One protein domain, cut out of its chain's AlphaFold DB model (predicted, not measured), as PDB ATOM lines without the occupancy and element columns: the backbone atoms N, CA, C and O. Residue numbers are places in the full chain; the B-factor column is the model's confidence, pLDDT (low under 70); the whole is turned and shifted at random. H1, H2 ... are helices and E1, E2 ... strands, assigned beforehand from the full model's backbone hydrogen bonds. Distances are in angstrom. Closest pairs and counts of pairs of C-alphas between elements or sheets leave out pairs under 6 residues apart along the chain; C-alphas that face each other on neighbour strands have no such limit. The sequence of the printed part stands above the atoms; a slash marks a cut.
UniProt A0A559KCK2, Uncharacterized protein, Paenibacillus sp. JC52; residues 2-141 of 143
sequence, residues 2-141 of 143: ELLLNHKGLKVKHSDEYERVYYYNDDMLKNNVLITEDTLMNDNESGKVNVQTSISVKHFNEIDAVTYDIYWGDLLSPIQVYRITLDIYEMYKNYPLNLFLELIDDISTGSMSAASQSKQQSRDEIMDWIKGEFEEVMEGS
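Overview. This is residues 2 to 141 of the 143 residues of an uncharacterized protein of Paenibacillus sp. JC52 (UniProt A0A559KCK2). A twisted sheet of six strands is sandwiched between helices, with H3 and H4 packed over one face and the long H5 across the other; short H1 sits at the E1 end. The long hairpin of E3 and E4 reaches to one end of the domain at its turn. The 140 printed residues, of mixed class, run H1 E1 E2 H2 E3 E4 E5 H3 H4 E6 H5, and the antiparallel sheet has the order E1 - E2 - E3 - E4 - E5 - E6. It has three layers, helices on both faces of a sheet: H1, H3 and H4 on one, H5 on the other. The whole is compact, with a radius of gyration of the C-alphas of 15.2 A and spans of 44 by 43 by 31 A.

Arrangement. Begin with H1, residues 2 to 8, which is on the sheet; its closest C-alphas to E1, residues 11 to 15, are Glu 2 and Val 12, 6.4 A apart. E1 forms a hairpin with E2, residues 20 to 24; look for N 13 and O 22 at 3.0 A. H2, residues 26 to 30, only grazes the sheet with residues 26 to 29. E3, residues 33 to 43, is antiparallel to E2, with N 21 and O 37 at 2.8 A. E3, E4, residues 49 to 60, and E5, residues 65 to 74, form a meander, each strand the antiparallel neighbour of the one before; find N 40 and O 52 at 2.8 A, and N 55 and O 71 at 2.9 A. H3, residues 78 to 94, lies over E3 and E4 at a height over the sheet of 9.6 A. H4, residues 97 to 107, lies over E4 and E5 on the same face, at a height of 10.0 A. E6, residues 110 to 113, is an edge strand beside E5, with N 69 and O 110 at 2.8 A. H5, residues 120 to 139, is on the opposite face from H3 and H4; the C-alphas of Ala 65 and Met 127, its closest to E5, are 5.3 A apart. In H1, H2, H3 and H4 every O i to N i+4 pair is within hydrogen-bond range; in H5, 15 of 16 are.

Along the chain. Find C-alpha 2 at (3.366, 6.804, 26.801), where H1 begins. E3 spans 31.7 A, E4 33.4 A, E5 26.5 A and H3 24.1 A from first to last C-alpha. H5 spans 27.9 A and ends at C-alpha 139, (21.938, 5.857, 19.746).

Size, cuts and confidence. The farthest C-alphas, those of Ser 46 and Pro 96, are 46.9 A apart. The printed part has no cut, and no link is long. Mean pLDDT of the printed part is 92.1; residues 16, 18 and 140 to 141 are under 70.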
ATOM      1  N   GLU A   2       1.961   6.832  26.351       79.25
ATOM      2  CA  GLU A   2       3.366   6.804  26.801       79.25
ATOM      3  C   GLU A   2       3.559   6.987  28.308       79.25
ATOM      4  O   GLU A   2       4.212   6.169  28.940       79.25
ATOM      5  N   LEU A   3       2.918   7.986  28.928       71.75
ATOM      6  CA  LEU A   3       3.010   8.204  30.379       71.75
ATOM      7  C   LEU A   3       2.582   6.979  31.210       71.75
ATOM      8  O   LEU A   3       3.128   6.745  32.287       71.75
ATOM      9  N   LEU A   4       1.628   6.181  30.714       78.19
ATOM     10  CA  LEU A   4       1.178   4.956  31.380       78.19
ATOM     11  C   LEU A   4       2.182   3.812  31.209       78.19
ATOM     12  O   LEU A   4       2.374   3.042  32.145       78.19
ATOM     13  N   LEU A   5       2.825   3.704  30.043       82.12
ATOM     14  CA  LEU A   5       3.887   2.720  29.786       82.12
ATOM     15  C   LEU A   5       5.156   3.064  30.576       82.12
ATOM     16  O   LEU A   5       5.708   2.198  31.253       82.12
ATOM     17  N   ASN A   6       5.517   4.347  30.626       80.62
ATOM     18  CA  ASN A   6       6.611   4.870  31.443       80.62
ATOM     19  C   ASN A   6       6.404   4.549  32.925       80.62
ATOM     20  O   ASN A   6       7.328   4.094  33.596       80.62
ATOM     21  N   HIS A   7       5.177   4.688  33.440       79.06
ATOM     22  CA  HIS A   7       4.865   4.294  34.817       79.06
ATOM     23  C   HIS A   7       5.027   2.782  35.070       79.06
ATOM     24  O   HIS A   7       5.268   2.364  36.201       79.06
ATOM     25  N   LYS A   8       4.914   1.951  34.027       85.56
ATOM     26  CA  LYS A   8       5.146   0.501  34.092       85.56
ATOM     27  C   LYS A   8       6.613   0.111  33.892       85.56
ATOM     28  O   LYS A   8       6.944  -1.049  34.122       85.56
ATOM     29  N   GLY A   9       7.485   1.064  33.558       89.12
ATOM     30  CA  GLY A   9       8.917   0.845  33.362       89.12
ATOM     31  C   GLY A   9       9.327   0.579  31.914       89.12
ATOM     32  O   GLY A   9      10.459   0.152  31.700       89.12
ATOM     33  N   LEU A  10       8.440   0.826  30.944       93.69
ATOM     34  CA  LEU A  10       8.766   0.850  29.518       93.69
ATOM     35  C   LEU A  10       9.079   2.278  29.079       93.69
ATOM     36  O   LEU A  10       8.333   3.192  29.399       93.69
ATOM     37  N   LYS A  11      10.152   2.458  28.320       95.06
ATOM     38  CA  LYS A  11      10.468   3.657  27.549       95.06
ATOM     39  C   LYS A  11       9.809   3.545  26.173       95.06
ATOM     40  O   LYS A  11       9.634   2.441  25.654       95.06
ATOM     41  N   VAL A  12       9.467   4.693  25.596       94.31
ATOM     42  CA  VAL A  12       8.905   4.803  24.245       94.31
ATOM     43  C   VAL A  12       9.822   5.684  23.408       94.31
ATOM     44  O   VAL A  12      10.194   6.771  23.854       94.31
ATOM     45  N   LYS A  13      10.192   5.224  22.212       93.00
ATOM     46  CA  LYS A  13      10.920   6.022  21.217       93.00
ATOM     47  C   LYS A  13      10.163   5.998  19.894       93.00
ATOM     48  O   LYS A  13       9.726   4.938  19.469       93.00
ATOM     49  N   HIS A  14      10.052   7.152  19.250       91.12
ATOM     50  CA  HIS A  14       9.499   7.278  17.903       91.12
ATOM     51  C   HIS A  14      10.640   7.351  16.892       91.12
ATOM     52  O   HIS A  14      11.622   8.059  17.131       91.12
ATOM     53  N   SER A  15      10.517   6.599  15.804       87.00
ATOM     54  CA  SER A  15      11.372   6.715  14.627       87.00
ATOM     55  C   SER A  15      10.770   7.744  13.684       87.00
ATOM     56  O   SER A  15       9.688   7.528  13.133       87.00
ATOM     57  N   ASP A  16      11.481   8.850  13.479       69.88
ATOM     58  CA  ASP A  16      11.072   9.885  12.525       69.88
ATOM     59  C   ASP A  16      11.193   9.403  11.066       69.88
ATOM     60  O   ASP A  16      10.566   9.973  10.175       69.88
ATOM     61  N   GLU A  17      12.003   8.370  10.808       70.25
ATOM     62  CA  GLU A  17      12.291   7.867   9.460       70.25
ATOM     63  C   GLU A  17      11.270   6.820   8.985       70.25
ATOM     64  O   GLU A  17      10.945   6.783   7.798       70.25
ATOM     65  N   TYR A  18      10.728   6.008   9.901       62.72
ATOM     66  CA  TYR A  18       9.959   4.805   9.549       62.72
ATOM     67  C   TYR A  18       8.508   4.772  10.061       62.72
ATOM     68  O   TYR A  18       7.879   3.724   9.973       62.72
ATOM     69  N   GLU A  19       7.963   5.873  10.603       83.00
ATOM     70  CA  GLU A  19       6.634   5.895  11.267       83.00
ATOM     71  C   GLU A  19       6.454   4.731  12.269       83.00
ATOM     72  O   GLU A  19       5.381   4.132  12.405       83.00
ATOM     73  N   ARG A  20       7.545   4.407  12.973       91.88
ATOM     74  CA  ARG A  20       7.646   3.279  13.899       91.88
ATOM     75  C   ARG A  20       7.751   3.754  15.335       91.88
ATOM     76  O   ARG A  20       8.445   4.725  15.637       91.88
ATOM     77  N   VAL A  21       7.127   3.012  16.240       95.44
ATOM     78  CA  VAL A  21       7.251   3.202  17.683       95.44
ATOM     79  C   VAL A  21       7.963   2.004  18.301       95.44
ATOM     80  O   VAL A  21       7.616   0.852  18.062       95.44
ATOM     81  N   TYR A  22       8.963   2.287  19.125       96.12
ATOM     82  CA  TYR A  22       9.752   1.314  19.865       96.12
ATOM     83  C   TYR A  22       9.363   1.330  21.341       96.12
ATOM     84  O   TYR A  22       9.405   2.382  21.987       96.12
ATOM     85  N   TYR A  23       9.067   0.157  21.896       97.19
ATOM     86  CA  TYR A  23       8.779  -0.039  23.315       97.19
ATOM     87  C   TYR A  23       9.819  -0.965  23.937       97.19
ATOM     88  O   TYR A  23       9.988  -2.111  23.518       97.19
ATOM     89  N   TYR A  24      10.523  -0.468  24.950       97.06
ATOM     90  CA  TYR A  24      11.666  -1.179  25.518       97.06
ATOM     91  C   TYR A  24      11.934  -0.776  26.963       97.06
ATOM     92  O   TYR A  24      11.449   0.236  27.455       97.06
ATOM     93  N   ASN A  25      12.768  -1.541  27.651       95.50
ATOM     94  CA  ASN A  25      13.478  -1.068  28.831       95.50
ATOM     95  C   ASN A  25      14.911  -1.610  28.817       95.50
ATOM     96  O   ASN A  25      15.278  -2.386  27.935       95.50
ATOM     97  N   ASP A  26      15.723  -1.203  29.787       95.25
ATOM     98  CA  ASP A  26      17.154  -1.528  29.778       95.25
ATOM     99  C   ASP A  26      17.416  -3.040  29.919       95.25
ATOM    100  O   ASP A  26      18.381  -3.558  29.361       95.25
ATOM    101  N   ASP A  27      16.536  -3.764  30.617       96.31
ATOM    102  CA  ASP A  27      16.629  -5.221  30.768       96.31
ATOM    103  C   ASP A  27      16.264  -5.951  29.465       96.31
ATOM    104  O   ASP A  27      16.971  -6.867  29.045       96.31
ATOM    105  N   MET A  28      15.220  -5.487  28.773       97.69
ATOM    106  CA  MET A  28      14.827  -5.986  27.453       97.69
ATOM    107  C   MET A  28      15.952  -5.796  26.444       97.69
ATOM    108  O   MET A  28      16.350  -6.771  25.815       97.69
ATOM    109  N   LEU A  29      16.537  -4.597  26.360       97.12
ATOM    110  CA  LEU A  29      17.657  -4.337  25.451       97.12
ATOM    111  C   LEU A  29      18.877  -5.199  25.780       97.12
ATOM    112  O   LEU A  29      19.489  -5.758  24.877       97.12
ATOM    113  N   LYS A  30      19.202  -5.376  27.066       96.25
ATOM    114  CA  LYS A  30      20.293  -6.263  27.494       96.25
ATOM    115  C   LYS A  30      20.054  -7.725  27.102       96.25
ATOM    116  O   LYS A  30      21.008  -8.456  26.851       96.25
ATOM    117  N   ASN A  31      18.794  -8.141  27.072       97.69
ATOM    118  CA  ASN A  31      18.365  -9.465  26.637       97.69
ATOM    119  C   ASN A  31      18.041  -9.518  25.132       97.69
ATOM    120  O   ASN A  31      17.455 -10.498  24.683       97.69
ATOM    121  N   ASN A  32      18.421  -8.487  24.364       97.88
ATOM    122  CA  ASN A  32      18.154  -8.353  22.935       97.88
ATOM    123  C   ASN A  32      16.676  -8.562  22.581       97.88
ATOM    124  O   ASN A  32      16.373  -9.245  21.613       97.88
ATOM    125  N   VAL A  33      15.755  -8.009  23.371       98.38
ATOM    126  CA  VAL A  33      14.309  -8.008  23.115       98.38
ATOM    127  C   VAL A  33      13.831  -6.582  22.862       98.38
ATOM    128  O   VAL A  33      14.169  -5.662  23.607       98.38
ATOM    129  N   LEU A  34      12.999  -6.408  21.840       98.31
ATOM    130  CA  LEU A  34      12.382  -5.135  21.478       98.31
ATOM    131  C   LEU A  34      10.936  -5.370  21.039       98.31
ATOM    132  O   LEU A  34      10.647  -6.373  20.394       98.31
ATOM    133  N   ILE A  35      10.027  -4.462  21.384       98.44
ATOM    134  CA  ILE A  35       8.664  -4.458  20.843       98.44
ATOM    135  C   ILE A  35       8.559  -3.280  19.882       98.44
ATOM    136  O   ILE A  35       8.954  -2.164  20.234       98.44
ATOM    137  N   THR A  36       8.008  -3.518  18.700       97.44
ATOM    138  CA  THR A  36       7.799  -2.492  17.678       97.44
ATOM    139  C   THR A  36       6.327  -2.369  17.333       97.44
ATOM    140  O   THR A  36       5.582  -3.346  17.381       97.44
ATOM    141  N   GLU A  37       5.915  -1.156  16.997       96.31
ATOM    142  CA  GLU A  37       4.639  -0.852  16.364       96.31
ATOM    143  C   GLU A  37       4.905  -0.085  15.076       96.31
ATOM    144  O   GLU A  37       5.645   0.898  15.080       96.31
ATOM    145  N   ASP A  38       4.249  -0.500  14.004       94.06
ATOM    146  CA  ASP A  38       4.302   0.155  12.706       94.06
ATOM    147  C   ASP A  38       2.885   0.520  12.264       94.06
ATOM    148  O   ASP A  38       1.958  -0.291  12.374       94.06
ATOM    149  N   THR A  39       2.720   1.722  11.713       91.25
ATOM    150  CA  THR A  39       1.521   2.067  10.940       91.25
ATOM    151  C   THR A  39       1.844   1.938   9.458       91.25
ATOM    152  O   THR A  39       2.681   2.656   8.926       91.25
ATOM    153  N   LEU A  40       1.183   1.004   8.779       88.25
ATOM    154  CA  LEU A  40       1.421   0.708   7.368       88.25
ATOM    155  C   LEU A  40       0.281   1.276   6.524       88.25
ATOM    156  O   LEU A  40      -0.892   1.000   6.784       88.25
ATOM    157  N   MET A  41       0.620   2.038   5.485       86.62
ATOM    158  CA  MET A  41      -0.344   2.547   4.510       86.62
ATOM    159  C   MET A  41      -0.130   1.859   3.166       86.62
ATOM    160  O   MET A  41       0.921   2.005   2.550       86.62
ATOM    161  N   ASN A  42      -1.140   1.121   2.708       80.00
ATOM    162  CA  ASN A  42      -1.105   0.416   1.430       80.00
ATOM    163  C   ASN A  42      -2.253   0.893   0.540       80.00
ATOM    164  O   ASN A  42      -3.425   0.776   0.908       80.00
ATOM    165  N   ASP A  43      -1.930   1.381  -0.653       79.12
ATOM    166  CA  ASP A  43      -2.931   1.638  -1.683       79.12
ATOM    167  C   ASP A  43      -3.480   0.306  -2.193       79.12
ATOM    168  O   ASP A  43      -2.734  -0.553  -2.666       79.12
ATOM    169  N   ASN A  44      -4.796   0.109  -2.113       74.81
ATOM    170  CA  ASN A  44      -5.411  -1.042  -2.762       74.81
ATOM    171  C   ASN A  44      -5.665  -0.775  -4.254       74.81
ATOM    172  O   ASN A  44      -5.728   0.369  -4.703       74.81
ATOM    173  N   GLU A  45      -5.888  -1.841  -5.031       71.50
ATOM    174  CA  GLU A  45      -6.150  -1.771  -6.481       71.50
ATOM    175  C   GLU A  45      -7.370  -0.899  -6.853       71.50
ATOM    176  O   GLU A  45      -7.539  -0.513  -8.008       71.50
ATOM    177  N   SER A  46      -8.226  -0.566  -5.880       76.06
ATOM    178  CA  SER A  46      -9.388   0.318  -6.044       76.06
ATOM    179  C   SER A  46      -9.094   1.792  -5.719       76.06
ATOM    180  O   SER A  46     -10.025   2.600  -5.699       76.06
ATOM    181  N   GLY A  47      -7.839   2.149  -5.427       74.50
ATOM    182  CA  GLY A  47      -7.422   3.504  -5.059       74.50
ATOM    183  C   GLY A  47      -7.866   3.949  -3.661       74.50
ATOM    184  O   GLY A  47      -7.903   5.147  -3.387       74.50
ATOM    185  N   LYS A  48      -8.249   3.015  -2.779       78.56
ATOM    186  CA  LYS A  48      -8.482   3.305  -1.357       78.56
ATOM    187  C   LYS A  48      -7.223   2.971  -0.562       78.56
ATOM    188  O   LYS A  48      -6.704   1.863  -0.676       78.56
ATOM    189  N   VAL A  49      -6.809   3.901   0.291       82.00
ATOM    190  CA  VAL A  49      -5.739   3.679   1.266       82.00
ATOM    191  C   VAL A  49      -6.259   2.731   2.344       82.00
ATOM    192  O   VAL A  49      -7.264   3.022   2.998       82.00
ATOM    193  N   ASN A  50      -5.595   1.593   2.509       86.06
ATOM    194  CA  ASN A  50      -5.756   0.735   3.670       86.06
ATOM    195  C   ASN A  50      -4.697   1.118   4.708       86.06
ATOM    196  O   ASN A  50      -3.512   1.148   4.381       86.06
ATOM    197  N   VAL A  51      -5.130   1.411   5.933       89.62
ATOM    198  CA  VAL A  51      -4.239   1.728   7.053       89.62
ATOM    199  C   VAL A  51      -4.263   0.555   8.017       89.62
ATOM    200  O   VAL A  51      -5.329   0.153   8.486       89.62
ATOM    201  N   GLN A  52      -3.085   0.016   8.293       92.50
ATOM    202  CA  GLN A  52      -2.893  -1.169   9.111       92.50
ATOM    203  C   GLN A  52      -1.955  -0.873  10.272       92.50
ATOM    204  O   GLN A  52      -1.070  -0.028  10.161       92.50
ATOM    205  N   THR A  53      -2.135  -1.598  11.369       94.81
ATOM    206  CA  THR A  53      -1.167  -1.632  12.466       94.81
ATOM    207  C   THR A  53      -0.449  -2.973  12.443       94.81
ATOM    208  O   THR A  53      -1.099  -4.017  12.332       94.81
ATOM    209  N   SER A  54       0.874  -2.937  12.583       95.69
ATOM    210  CA  SER A  54       1.677  -4.101  12.948       95.69
ATOM    211  C   SER A  54       2.223  -3.921  14.361       95.69
ATOM    212  O   SER A  54       2.652  -2.823  14.708       95.69
ATOM    213  N   ILE A  55       2.194  -4.973  15.176       98.00
ATOM    214  CA  ILE A  55       2.905  -5.037  16.456       98.00
ATOM    215  C   ILE A  55       3.744  -6.304  16.451       98.00
ATOM    216  O   ILE A  55       3.190  -7.403  16.353       98.00
ATOM    217  N   SER A  56       5.052  -6.154  16.628       98.38
ATOM    218  CA  SER A  56       5.985  -7.276  16.580       98.38
ATOM    219  C   SER A  56       6.912  -7.296  17.792       98.38
ATOM    220  O   SER A  56       7.224  -6.268  18.393       98.38
ATOM    221  N   VAL A  57       7.366  -8.494  18.156       98.62
ATOM    222  CA  VAL A  57       8.472  -8.704  19.093       98.62
ATOM    223  C   VAL A  57       9.696  -9.101  18.292       98.62
ATOM    224  O   VAL A  57       9.641 -10.008  17.467       98.62
ATOM    225  N   LYS A  58      10.818  -8.442  18.546       98.44
ATOM    226  CA  LYS A  58      12.093  -8.714  17.893       98.44
ATOM    227  C   LYS A  58      13.081  -9.247  18.901       98.44
ATOM    228  O   LYS A  58      13.162  -8.744  20.024       98.44
ATOM    229  N   HIS A  59      13.828 -10.261  18.487       98.25
ATOM    230  CA  HIS A  59      14.881 -10.846  19.293       98.25
ATOM    231  C   HIS A  59      16.073 -11.268  18.445       98.25
ATOM    232  O   HIS A  59      15.888 -11.780  17.344       98.25
ATOM    233  N   PHE A  60      17.291 -11.117  18.965       97.25
ATOM    234  CA  PHE A  60      18.476 -11.675  18.317       97.25
ATOM    235  C   PHE A  60      19.503 -12.234  19.306       97.25
ATOM    236  O   PHE A  60      19.616 -11.823  20.460       97.25
ATOM    237  N   ASN A  61      20.307 -13.171  18.819       94.38
ATOM    238  CA  ASN A  61      21.506 -13.672  19.474       94.38
ATOM    239  C   ASN A  61      22.618 -13.886  18.429       94.38
ATOM    240  O   ASN A  61      22.548 -13.371  17.316       94.38
ATOM    241  N   GLU A  62      23.685 -14.600  18.789       90.06
ATOM    242  CA  GLU A  62      24.807 -14.858  17.872       90.06
ATOM    243  C   GLU A  62      24.445 -15.768  16.685       90.06
ATOM    244  O   GLU A  62      25.162 -15.786  15.689       90.06
ATOM    245  N   ILE A  63      23.360 -16.537  16.798       90.06
ATOM    246  CA  ILE A  63      22.974 -17.598  15.860       90.06
ATOM    247  C   ILE A  63      21.777 -17.180  14.999       90.06
ATOM    248  O   ILE A  63      21.713 -17.560  13.831       90.06
ATOM    249  N   ASP A  64      20.829 -16.433  15.562       95.19
ATOM    250  CA  ASP A  64      19.576 -16.089  14.897       95.19
ATOM    251  C   ASP A  64      19.082 -14.689  15.273       95.19
ATOM    252  O   ASP A  64      19.361 -14.179  16.361       95.19
ATOM    253  N   ALA A  65      18.292 -14.105  14.379       97.19
ATOM    254  CA  ALA A  65      17.488 -12.922  14.617       97.19
ATOM    255  C   ALA A  65      16.085 -13.185  14.082       97.19
ATOM    256  O   ALA A  65      15.912 -13.671  12.962       97.19
ATOM    257  N   VAL A  66      15.090 -12.885  14.908       97.88
ATOM    258  CA  VAL A  66      13.699 -13.243  14.671       97.88
ATOM    259  C   VAL A  66      12.798 -12.046  14.924       97.88
ATOM    260  O   VAL A  66      12.955 -11.335  15.917       97.88
ATOM    261  N   THR A  67      11.844 -11.841  14.022       98.19
ATOM    262  CA  THR A  67      10.667 -10.996  14.242       98.19
ATOM    263  C   THR A  67       9.452 -11.904  14.404       98.19
ATOM    264  O   THR A  67       9.237 -12.777  13.567       98.19
ATOM    265  N   TYR A  68       8.684 -11.700  15.469       98.31
ATOM    266  CA  TYR A  68       7.417 -12.369  15.751       98.31
ATOM    267  C   TYR A  68       6.285 -11.352  15.608       98.31
ATOM    268  O   TYR A  68       6.239 -10.383  16.366       98.31
ATOM    269  N   ASP A  69       5.373 -11.563  14.666       97.81
ATOM    270  CA  ASP A  69       4.255 -10.661  14.390       97.81
ATOM    271  C   ASP A  69       3.071 -11.013  15.292       97.81
ATOM    272  O   ASP A  69       2.336 -11.972  15.048       97.81
ATOM    273  N   ILE A  70       2.878 -10.240  16.359       98.31
ATOM    274  CA  ILE A  70       1.808 -10.460  17.345       98.31
ATOM    275  C   ILE A  70       0.462  -9.998  16.799       98.31
ATOM    276  O   ILE A  70      -0.575 -10.612  17.046       98.31
ATOM    277  N   TYR A  71       0.474  -8.899  16.055       97.50
ATOM    278  CA  TYR A  71      -0.704  -8.363  15.404       97.50
ATOM    279  C   TYR A  71      -0.317  -7.805  14.044       97.50
ATOM    280  O   TYR A  71       0.605  -7.005  13.960       97.50
ATOM    281  N   TRP A  72      -1.068  -8.171  13.011       94.56
ATOM    282  CA  TRP A  72      -1.028  -7.519  11.709       94.56
ATOM    283  C   TRP A  72      -2.454  -7.429  11.188       94.56
ATOM    284  O   TRP A  72      -3.076  -8.441  10.857       94.56
ATOM    285  N   GLY A  73      -3.000  -6.221  11.107       93.06
ATOM    286  CA  GLY A  73      -4.385  -6.066  10.682       93.06
ATOM    287  C   GLY A  73      -4.852  -4.627  10.633       93.06
ATOM    288  O   GLY A  73      -4.070  -3.718  10.368       93.06
ATOM    289  N   ASP A  74      -6.150  -4.445  10.848       93.38
ATOM    290  CA  ASP A  74      -6.799  -3.137  10.870       93.38
ATOM    291  C   ASP A  74      -6.108  -2.166  11.842       93.38
ATOM    292  O   ASP A  74      -5.522  -2.563  12.849       93.38
ATOM    293  N   LEU A  75      -6.210  -0.868  11.553       94.38
ATOM    294  CA  LEU A  75      -5.696   0.177  12.434       94.38
ATOM    295  C   LEU A  75      -6.242   0.019  13.864       94.38
ATOM    296  O   LEU A  75      -7.454   0.067  14.100       94.38
ATOM    297  N   LEU A  76      -5.332  -0.112  14.825       95.19
ATOM    298  CA  LEU A  76      -5.671  -0.206  16.236       95.19
ATOM    299  C   LEU A  76      -5.837   1.178  16.862       95.19
ATOM    300  O   LEU A  76      -5.120   2.132  16.570       95.19
ATOM    301  N   SER A  77      -6.776   1.282  17.801       94.94
ATOM    302  CA  SER A  77      -6.842   2.456  18.668       94.94
ATOM    303  C   SER A  77      -5.666   2.467  19.659       94.94
ATOM    304  O   SER A  77      -5.209   1.400  20.084       94.94
ATOM    305  N   PRO A  78      -5.231   3.644  20.152       93.31
ATOM    306  CA  PRO A  78      -4.101   3.737  21.084       93.31
ATOM    307  C   PRO A  78      -4.250   2.901  22.366       93.31
ATOM    308  O   PRO A  78      -3.257   2.493  22.968       93.31
ATOM    309  N   ILE A  79      -5.486   2.646  22.817       95.19
ATOM    310  CA  ILE A  79      -5.743   1.804  23.994       95.19
ATOM    311  C   ILE A  79      -5.536   0.312  23.702       95.19
ATOM    312  O   ILE A  79      -5.107  -0.419  24.593       95.19
ATOM    313  N   GLN A  80      -5.810  -0.136  22.473       96.62
ATOM    314  CA  GLN A  80      -5.575  -1.519  22.052       96.62
ATOM    315  C   GLN A  80      -4.080  -1.791  21.926       96.62
ATOM    316  O   GLN A  80      -3.608  -2.761  22.510       96.62
ATOM    317  N   VAL A  81      -3.340  -0.891  21.266       96.31
ATOM    318  CA  VAL A  81      -1.871  -0.949  21.186       96.31
ATOM    319  C   VAL A  81      -1.277  -1.039  22.585       96.31
ATOM    320  O   VAL A  81      -0.596  -2.004  22.908       96.31
ATOM    321  N   TYR A  82      -1.640  -0.103  23.467       95.50
ATOM    322  CA  TYR A  82      -1.182  -0.114  24.855       95.50
ATOM    323  C   TYR A  82      -1.429  -1.443  25.563       95.50
ATOM    324  O   TYR A  82      -0.562  -1.908  26.299       95.50
ATOM    325  N   ARG A  83      -2.620  -2.031  25.390       96.50
ATOM    326  CA  ARG A  83      -2.964  -3.276  26.070       96.50
ATOM    327  C   ARG A  83      -2.115  -4.434  25.553       96.50
ATOM    328  O   ARG A  83      -1.574  -5.159  26.377       96.50
ATOM    329  N   ILE A  84      -1.950  -4.546  24.237       97.44
ATOM    330  CA  ILE A  84      -1.110  -5.575  23.611       97.44
ATOM    331  C   ILE A  84       0.346  -5.415  24.063       97.44
ATOM    332  O   ILE A  84       0.932  -6.366  24.575       97.44
ATOM    333  N   THR A  85       0.912  -4.209  23.971       97.75
ATOM    334  CA  THR A  85       2.281  -3.922  24.428       97.75
ATOM    335  C   THR A  85       2.464  -4.251  25.909       97.75
ATOM    336  O   THR A  85       3.483  -4.821  26.297       97.75
ATOM    337  N   LEU A  86       1.481  -3.910  26.751       96.31
ATOM    338  CA  LEU A  86       1.536  -4.212  28.178       96.31
ATOM    339  C   LEU A  86       1.463  -5.716  28.444       96.31
ATOM    340  O   LEU A  86       2.228  -6.200  29.270       96.31
ATOM    341  N   ASP A  87       0.589  -6.446  27.753       97.56
ATOM    342  CA  ASP A  87       0.462  -7.896  27.907       97.56
ATOM    343  C   ASP A  87       1.772  -8.598  27.487       97.56
ATOM    344  O   ASP A  87       2.277  -9.443  28.229       97.56
ATOM    345  N   ILE A  88       2.402  -8.178  26.377       98.31
ATOM    346  CA  ILE A  88       3.738  -8.652  25.958       98.31
ATOM    347  C   ILE A  88       4.786  -8.373  27.040       98.31
ATOM    348  O   ILE A  88       5.558  -9.254  27.420       98.31
ATOM    349  N   TYR A  89       4.809  -7.151  27.566       97.81
ATOM    350  CA  TYR A  89       5.772  -6.758  28.587       97.81
ATOM    351  C   TYR A  89       5.574  -7.500  29.916       97.81
ATOM    352  O   TYR A  89       6.543  -7.891  30.569       97.81
ATOM    353  N   GLU A  90       4.329  -7.732  30.328       96.75
ATOM    354  CA  GLU A  90       4.024  -8.526  31.516       96.75
ATOM    355  C   GLU A  90       4.454  -9.988  31.329       96.75
ATOM    356  O   GLU A  90       4.991 -10.574  32.268       96.75
ATOM    357  N   MET A  91       4.314 -10.561  30.129       97.75
ATOM    358  CA  MET A  91       4.875 -11.882  29.822       97.75
ATOM    359  C   MET A  91       6.401 -11.888  29.953       97.75
ATOM    360  O   MET A  91       6.939 -12.742  30.658       97.75
ATOM    361  N   TYR A  92       7.088 -10.904  29.368       98.06
ATOM    362  CA  TYR A  92       8.545 -10.773  29.474       98.06
ATOM    363  C   TYR A  92       9.024 -10.736  30.933       98.06
ATOM    364  O   TYR A  92       9.990 -11.399  31.296       98.06
ATOM    365  N   LYS A  93       8.328  -9.994  31.801       96.81
ATOM    366  CA  LYS A  93       8.712  -9.869  33.215       96.81
ATOM    367  C   LYS A  93       8.462 -11.119  34.049       96.81
ATOM    368  O   LYS A  93       9.138 -11.314  35.058       96.81
ATOM    369  N   ASN A  94       7.434 -11.888  33.708       97.44
ATOM    370  CA  ASN A  94       6.956 -12.985  34.545       97.44
ATOM    371  C   ASN A  94       7.576 -14.336  34.173       97.44
ATOM    372  O   ASN A  94       7.490 -15.271  34.970       97.44
ATOM    373  N   TYR A  95       8.212 -14.438  33.005       97.81
ATOM    374  CA  TYR A  95       8.783 -15.683  32.507       97.81
ATOM    375  C   TYR A  95      10.275 -15.545  32.180       97.81
ATOM    376  O   TYR A  95      10.718 -14.491  31.731       97.81
ATOM    377  N   PRO A  96      11.076 -16.611  32.376       98.06
ATOM    378  CA  PRO A  96      12.435 -16.665  31.847       98.06
ATOM    379  C   PRO A  96      12.453 -16.433  30.333       98.06
ATOM    380  O   PRO A  96      11.531 -16.862  29.642       98.06
ATOM    381  N   LEU A  97      13.526 -15.826  29.812       97.88
ATOM    382  CA  LEU A  97      13.627 -15.420  28.403       97.88
ATOM    383  C   LEU A  97      13.265 -16.541  27.417       97.88
ATOM    384  O   LEU A  97      12.522 -16.303  26.476       97.88
ATOM    385  N   ASN A  98      13.742 -17.767  27.639       97.31
ATOM    386  CA  ASN A  98      13.447 -18.896  26.754       97.31
ATOM    387  C   ASN A  98      11.950 -19.237  26.709       97.31
ATOM    388  O   ASN A  98      11.423 -19.486  25.632       97.31
ATOM    389  N   LEU A  99      11.272 -19.214  27.860       98.31
ATOM    390  CA  LEU A  99       9.835 -19.469  27.938       98.31
ATOM    391  C   LEU A  99       9.035 -18.284  27.390       98.31
ATOM    392  O   LEU A  99       8.022 -18.482  26.736       98.31
ATOM    393  N   PHE A 100       9.494 -17.052  27.621       98.50
ATOM    394  CA  PHE A 100       8.908 -15.872  26.991       98.50
ATOM    395  C   PHE A 100       8.941 -15.986  25.462       98.50
ATOM    396  O   PHE A 100       7.911 -15.793  24.832       98.50
ATOM    397  N   LEU A 101      10.088 -16.339  24.872       98.19
ATOM    398  CA  LEU A 101      10.217 -16.480  23.419       98.19
ATOM    399  C   LEU A 101       9.340 -17.610  22.860       98.19
ATOM    400  O   LEU A 101       8.731 -17.419  21.817       98.19
ATOM    401  N   GLU A 102       9.228 -18.739  23.566       97.88
ATOM    402  CA  GLU A 102       8.313 -19.837  23.202       97.88
ATOM    403  C   GLU A 102       6.849 -19.372  23.204       97.88
ATOM    404  O   GLU A 102       6.133 -19.561  22.228       97.88
ATOM    405  N   LEU A 103       6.422 -18.673  24.262       98.25
ATOM    406  CA  LEU A 103       5.068 -18.119  24.348       98.25
ATOM    407  C   LEU A 103       4.796 -17.071  23.264       98.25
ATOM    408  O   LEU A 103       3.679 -16.994  22.761       98.25
ATOM    409  N   ILE A 104       5.794 -16.252  22.927       98.31
ATOM    410  CA  ILE A 104       5.696 -15.246  21.870       98.31
ATOM    411  C   ILE A 104       5.546 -15.894  20.493       98.31
ATOM    412  O   ILE A 104       4.712 -15.433  19.718       98.31
ATOM    413  N   ASP A 105       6.300 -16.954  20.201       97.56
ATOM    414  CA  ASP A 105       6.158 -17.709  18.953       97.56
ATOM    415  C   ASP A 105       4.761 -18.340  18.851       97.56
ATOM    416  O   ASP A 105       4.072 -18.136  17.852       97.56
ATOM    417  N   ASP A 106       4.285 -18.979  19.928       97.69
ATOM    418  CA  ASP A 106       2.971 -19.635  19.997       97.69
ATOM    419  C   ASP A 106       1.791 -18.684  19.734       97.69
ATOM    420  O   ASP A 106       0.792 -19.079  19.124       97.69
ATOM    421  N   ILE A 107       1.866 -17.441  20.225       96.81
ATOM    422  CA  ILE A 107       0.802 -16.441  20.033       96.81
ATOM    423  C   ILE A 107       1.002 -15.589  18.778       96.81
ATOM    424  O   ILE A 107       0.123 -14.787  18.450       96.81
ATOM    425  N   SER A 108       2.148 -15.708  18.106       97.38
ATOM    426  CA  SER A 108       2.425 -14.939  16.900       97.38
ATOM    427  C   SER A 108       1.529 -15.395  15.746       97.38
ATOM    428  O   SER A 108       1.191 -16.567  15.582       97.38
ATOM    429  N   THR A 109       1.118 -14.440  14.921       95.75
ATOM    430  CA  THR A 109       0.403 -14.699  13.664       95.75
ATOM    431  C   THR A 109       1.351 -15.088  12.529       95.75
ATOM    432  O   THR A 109       0.923 -15.673  11.533       95.75
ATOM    433  N   GLY A 110       2.638 -14.790  12.696       95.12
ATOM    434  CA  GLY A 110       3.720 -15.142  11.794       95.12
ATOM    435  C   GLY A 110       5.071 -14.832  12.428       95.12
ATOM    436  O   GLY A 110       5.167 -14.030  13.358       95.12
ATOM    437  N   SER A 111       6.123 -15.466  11.920       95.81
ATOM    438  CA  SER A 111       7.489 -15.178  12.339       95.81
ATOM    439  C   SER A 111       8.453 -15.234  11.157       95.81
ATOM    440  O   SER A 111       8.276 -15.987  10.196       95.81
ATOM    441  N   MET A 112       9.484 -14.395  11.217       95.88
ATOM    442  CA  MET A 112      10.569 -14.354  10.246       95.88
ATOM    443  C   MET A 112      11.899 -14.481  10.978       95.88
ATOM    444  O   MET A 112      12.276 -13.594  11.738       95.88
ATOM    445  N   SER A 113      12.607 -15.580  10.718       95.31
ATOM    446  CA  SER A 113      13.902 -15.920  11.319       95.31
ATOM    447  C   SER A 113      15.009 -15.907  10.262       95.31
ATOM    448  O   SER A 113      14.817 -16.396   9.139       95.31
ATOM    449  N   ALA A 114      16.177 -15.380  10.632       95.06
ATOM    450  CA  ALA A 114      17.385 -15.446   9.821       95.06
ATOM    451  C   ALA A 114      17.824 -16.906   9.629       95.06
ATOM    452  O   ALA A 114      18.051 -17.342   8.501       95.06
ATOM    453  N   ALA A 115      17.859 -17.710  10.691       94.38
ATOM    454  CA  ALA A 115      18.249 -19.120  10.638       94.38
ATOM    455  C   ALA A 115      17.338 -19.961   9.725       94.38
ATOM    456  O   ALA A 115      17.798 -20.927   9.106       94.38
ATOM    457  N   SER A 116      16.074 -19.555   9.582       94.44
ATOM    458  CA  SER A 116      15.095 -20.206   8.702       94.44
ATOM    459  C   SER A 116      15.318 -19.930   7.209       94.44
ATOM    460  O   SER A 116      14.756 -20.633   6.364       94.44
ATOM    461  N   GLN A 117      16.158 -18.956   6.841       93.56
ATOM    462  CA  GLN A 117      16.442 -18.676   5.433       93.56
ATOM    463  C   GLN A 117      17.414 -19.693   4.834       93.56
ATOM    464  O   GLN A 117      18.382 -20.125   5.463       93.56
ATOM    465  N   SER A 118      17.199 -20.037   3.563       92.50
ATOM    466  CA  SER A 118      18.074 -20.949   2.812       92.50
ATOM    467  C   SER A 118      19.294 -20.259   2.191       92.50
ATOM    468  O   SER A 118      20.301 -20.913   1.925       92.50
ATOM    469  N   LYS A 119      19.222 -18.942   1.956       95.00
ATOM    470  CA  LYS A 119      20.292 -18.143   1.344       95.00
ATOM    471  C   LYS A 119      21.027 -17.339   2.405       95.00
ATOM    472  O   LYS A 119      20.381 -16.585   3.122       95.00
ATOM    473  N   GLN A 120      22.359 -17.430   2.430       93.69
ATOM    474  CA  GLN A 120      23.197 -16.685   3.379       93.69
ATOM    475  C   GLN A 120      22.933 -15.179   3.328       93.69
ATOM    476  O   GLN A 120      22.717 -14.579   4.368       93.69
ATOM    477  N   GLN A 121      22.838 -14.607   2.126       95.06
ATOM    478  CA  GLN A 121      22.521 -13.189   1.954       95.06
ATOM    479  C   GLN A 121      21.234 -12.791   2.694       95.06
ATOM    480  O   GLN A 121      21.229 -11.809   3.418       95.06
ATOM    481  N   SER A 122      20.163 -13.581   2.573       93.38
ATOM    482  CA  SER A 122      18.903 -13.301   3.269       93.38
ATOM    483  C   SER A 122      19.015 -13.483   4.786       93.38
ATOM    484  O   SER A 122      18.291 -12.830   5.526       93.38
ATOM    485  N   ARG A 123      19.917 -14.355   5.267       94.25
ATOM    486  CA  ARG A 123      20.223 -14.456   6.705       94.25
ATOM    487  C   ARG A 123      20.860 -13.171   7.202       94.25
ATOM    488  O   ARG A 123      20.396 -12.616   8.190       94.25
ATOM    489  N   ASP A 124      21.897 -12.720   6.502       94.38
ATOM    490  CA  ASP A 124      22.665 -11.531   6.861       94.38
ATOM    491  C   ASP A 124      21.766 -10.287   6.821       94.38
ATOM    492  O   ASP A 124      21.726  -9.533   7.783       94.38
ATOM    493  N   GLU A 125      20.933 -10.148   5.782       95.00
ATOM    494  CA  GLU A 125      19.960  -9.054   5.658       95.00
ATOM    495  C   GLU A 125      18.973  -9.000   6.839       95.00
ATOM    496  O   GLU A 125      18.721  -7.922   7.371       95.00
ATOM    497  N   ILE A 126      18.435 -10.142   7.291       94.75
ATOM    498  CA  ILE A 126      17.520 -10.179   8.447       94.75
ATOM    499  C   ILE A 126      18.264  -9.867   9.752       94.75
ATOM    500  O   ILE A 126      17.743  -9.130  10.591       94.75
ATOM    501  N   MET A 127      19.472 -10.415   9.930       96.19
ATOM    502  CA  MET A 127      20.313 -10.141  11.100       96.19
ATOM    503  C   MET A 127      20.632  -8.651  11.217       96.19
ATOM    504  O   MET A 127      20.455  -8.076  12.291       96.19
ATOM    505  N   ASP A 128      21.094  -8.044  10.125       95.38
ATOM    506  CA  ASP A 128      21.490  -6.640  10.074       95.38
ATOM    507  C   ASP A 128      20.277  -5.727  10.257       95.38
ATOM    508  O   ASP A 128      20.338  -4.783  11.043       95.38
ATOM    509  N   TRP A 129      19.148  -6.046   9.616       93.62
ATOM    510  CA  TRP A 129      17.907  -5.293   9.784       93.62
ATOM    511  C   TRP A 129      17.436  -5.274  11.240       93.62
ATOM    512  O   TRP A 129      17.177  -4.205  11.788       93.62
ATOM    513  N   ILE A 130      17.366  -6.440  11.896       95.50
ATOM    514  CA  ILE A 130      16.910  -6.511  13.290       95.50
ATOM    515  C   ILE A 130      17.898  -5.800  14.212       95.50
ATOM    516  O   ILE A 130      17.466  -5.018  15.050       95.50
ATOM    517  N   LYS A 131      19.211  -6.020  14.063       95.25
ATOM    518  CA  LYS A 131      20.222  -5.342  14.892       95.25
ATOM    519  C   LYS A 131      20.193  -3.825  14.725       95.25
ATOM    520  O   LYS A 131      20.279  -3.124  15.732       95.25
ATOM    521  N   GLY A 132      20.006  -3.335  13.500       93.25
ATOM    522  CA  GLY A 132      19.914  -1.906  13.206       93.25
ATOM    523  C   GLY A 132      18.800  -1.206  13.988       93.25
ATOM    524  O   GLY A 132      18.983  -0.083  14.443       93.25
ATOM    525  N   GLU A 133      17.679  -1.881  14.255       93.38
ATOM    526  CA  GLU A 133      16.608  -1.306  15.083       93.38
ATOM    527  C   GLU A 133      17.004  -1.165  16.561       93.38
ATOM    528  O   GLU A 133      16.625  -0.198  17.224       93.38
ATOM    529  N   PHE A 134      17.804  -2.093  17.094       94.62
ATOM    530  CA  PHE A 134      18.344  -1.953  18.449       94.62
ATOM    531  C   PHE A 134      19.378  -0.828  18.517       94.62
ATOM    532  O   PHE A 134      19.382  -0.069  19.487       94.62
ATOM    533  N   GLU A 135      20.228  -0.700  17.498       92.44
ATOM    534  CA  GLU A 135      21.173   0.414  17.364       92.44
ATOM    535  C   GLU A 135      20.437   1.751  17.323       92.44
ATOM    536  O   GLU A 135      20.752   2.634  18.123       92.44
ATOM    537  N   GLU A 136      19.378   1.863  16.515       89.69
ATOM    538  CA  GLU A 136      18.540   3.058  16.465       89.69
ATOM    539  C   GLU A 136      18.027   3.409  17.863       89.69
ATOM    540  O   GLU A 136      18.151   4.554  18.299       89.69
ATOM    541  N   VAL A 137      17.494   2.447  18.621       90.31
ATOM    542  CA  VAL A 137      17.015   2.693  19.988       90.31
ATOM    543  C   VAL A 137      18.144   3.156  20.921       90.31
ATOM    544  O   VAL A 137      17.942   4.104  21.689       90.31
ATOM    545  N   MET A 138      19.330   2.549  20.833       84.81
ATOM    546  CA  MET A 138      20.471   2.842  21.707       84.81
ATOM    547  C   MET A 138      21.142   4.193  21.411       84.81
ATOM    548  O   MET A 138      21.452   4.921  22.355       84.81
ATOM    549  N   GLU A 139      21.296   4.589  20.144       74.94
ATOM    550  CA  GLU A 139      21.938   5.857  19.746       74.94
ATOM    551  C   GLU A 139      21.183   7.107  20.240       74.94
ATOM    552  O   GLU A 139      21.752   8.191  20.369       74.94
ATOM    553  N   GLY A 140      19.895   6.968  20.574       56.94
ATOM    554  CA  GLY A 140      19.084   8.045  21.153       56.94
ATOM    555  C   GLY A 140      19.119   8.145  22.682       56.94
ATOM    556  O   GLY A 140      18.490   9.049  23.226       56.94
ATOM    557  N   SER A 141      19.796   7.227  23.380       51.50
ATOM    558  CA  SER A 141      19.738   7.114  24.849       51.50
ATOM    559  C   SER A 141      20.797   7.934  25.609       51.50
ATOM    560  O   SER A 141      20.751   7.996  26.836       51.50
TER     561      SER A 141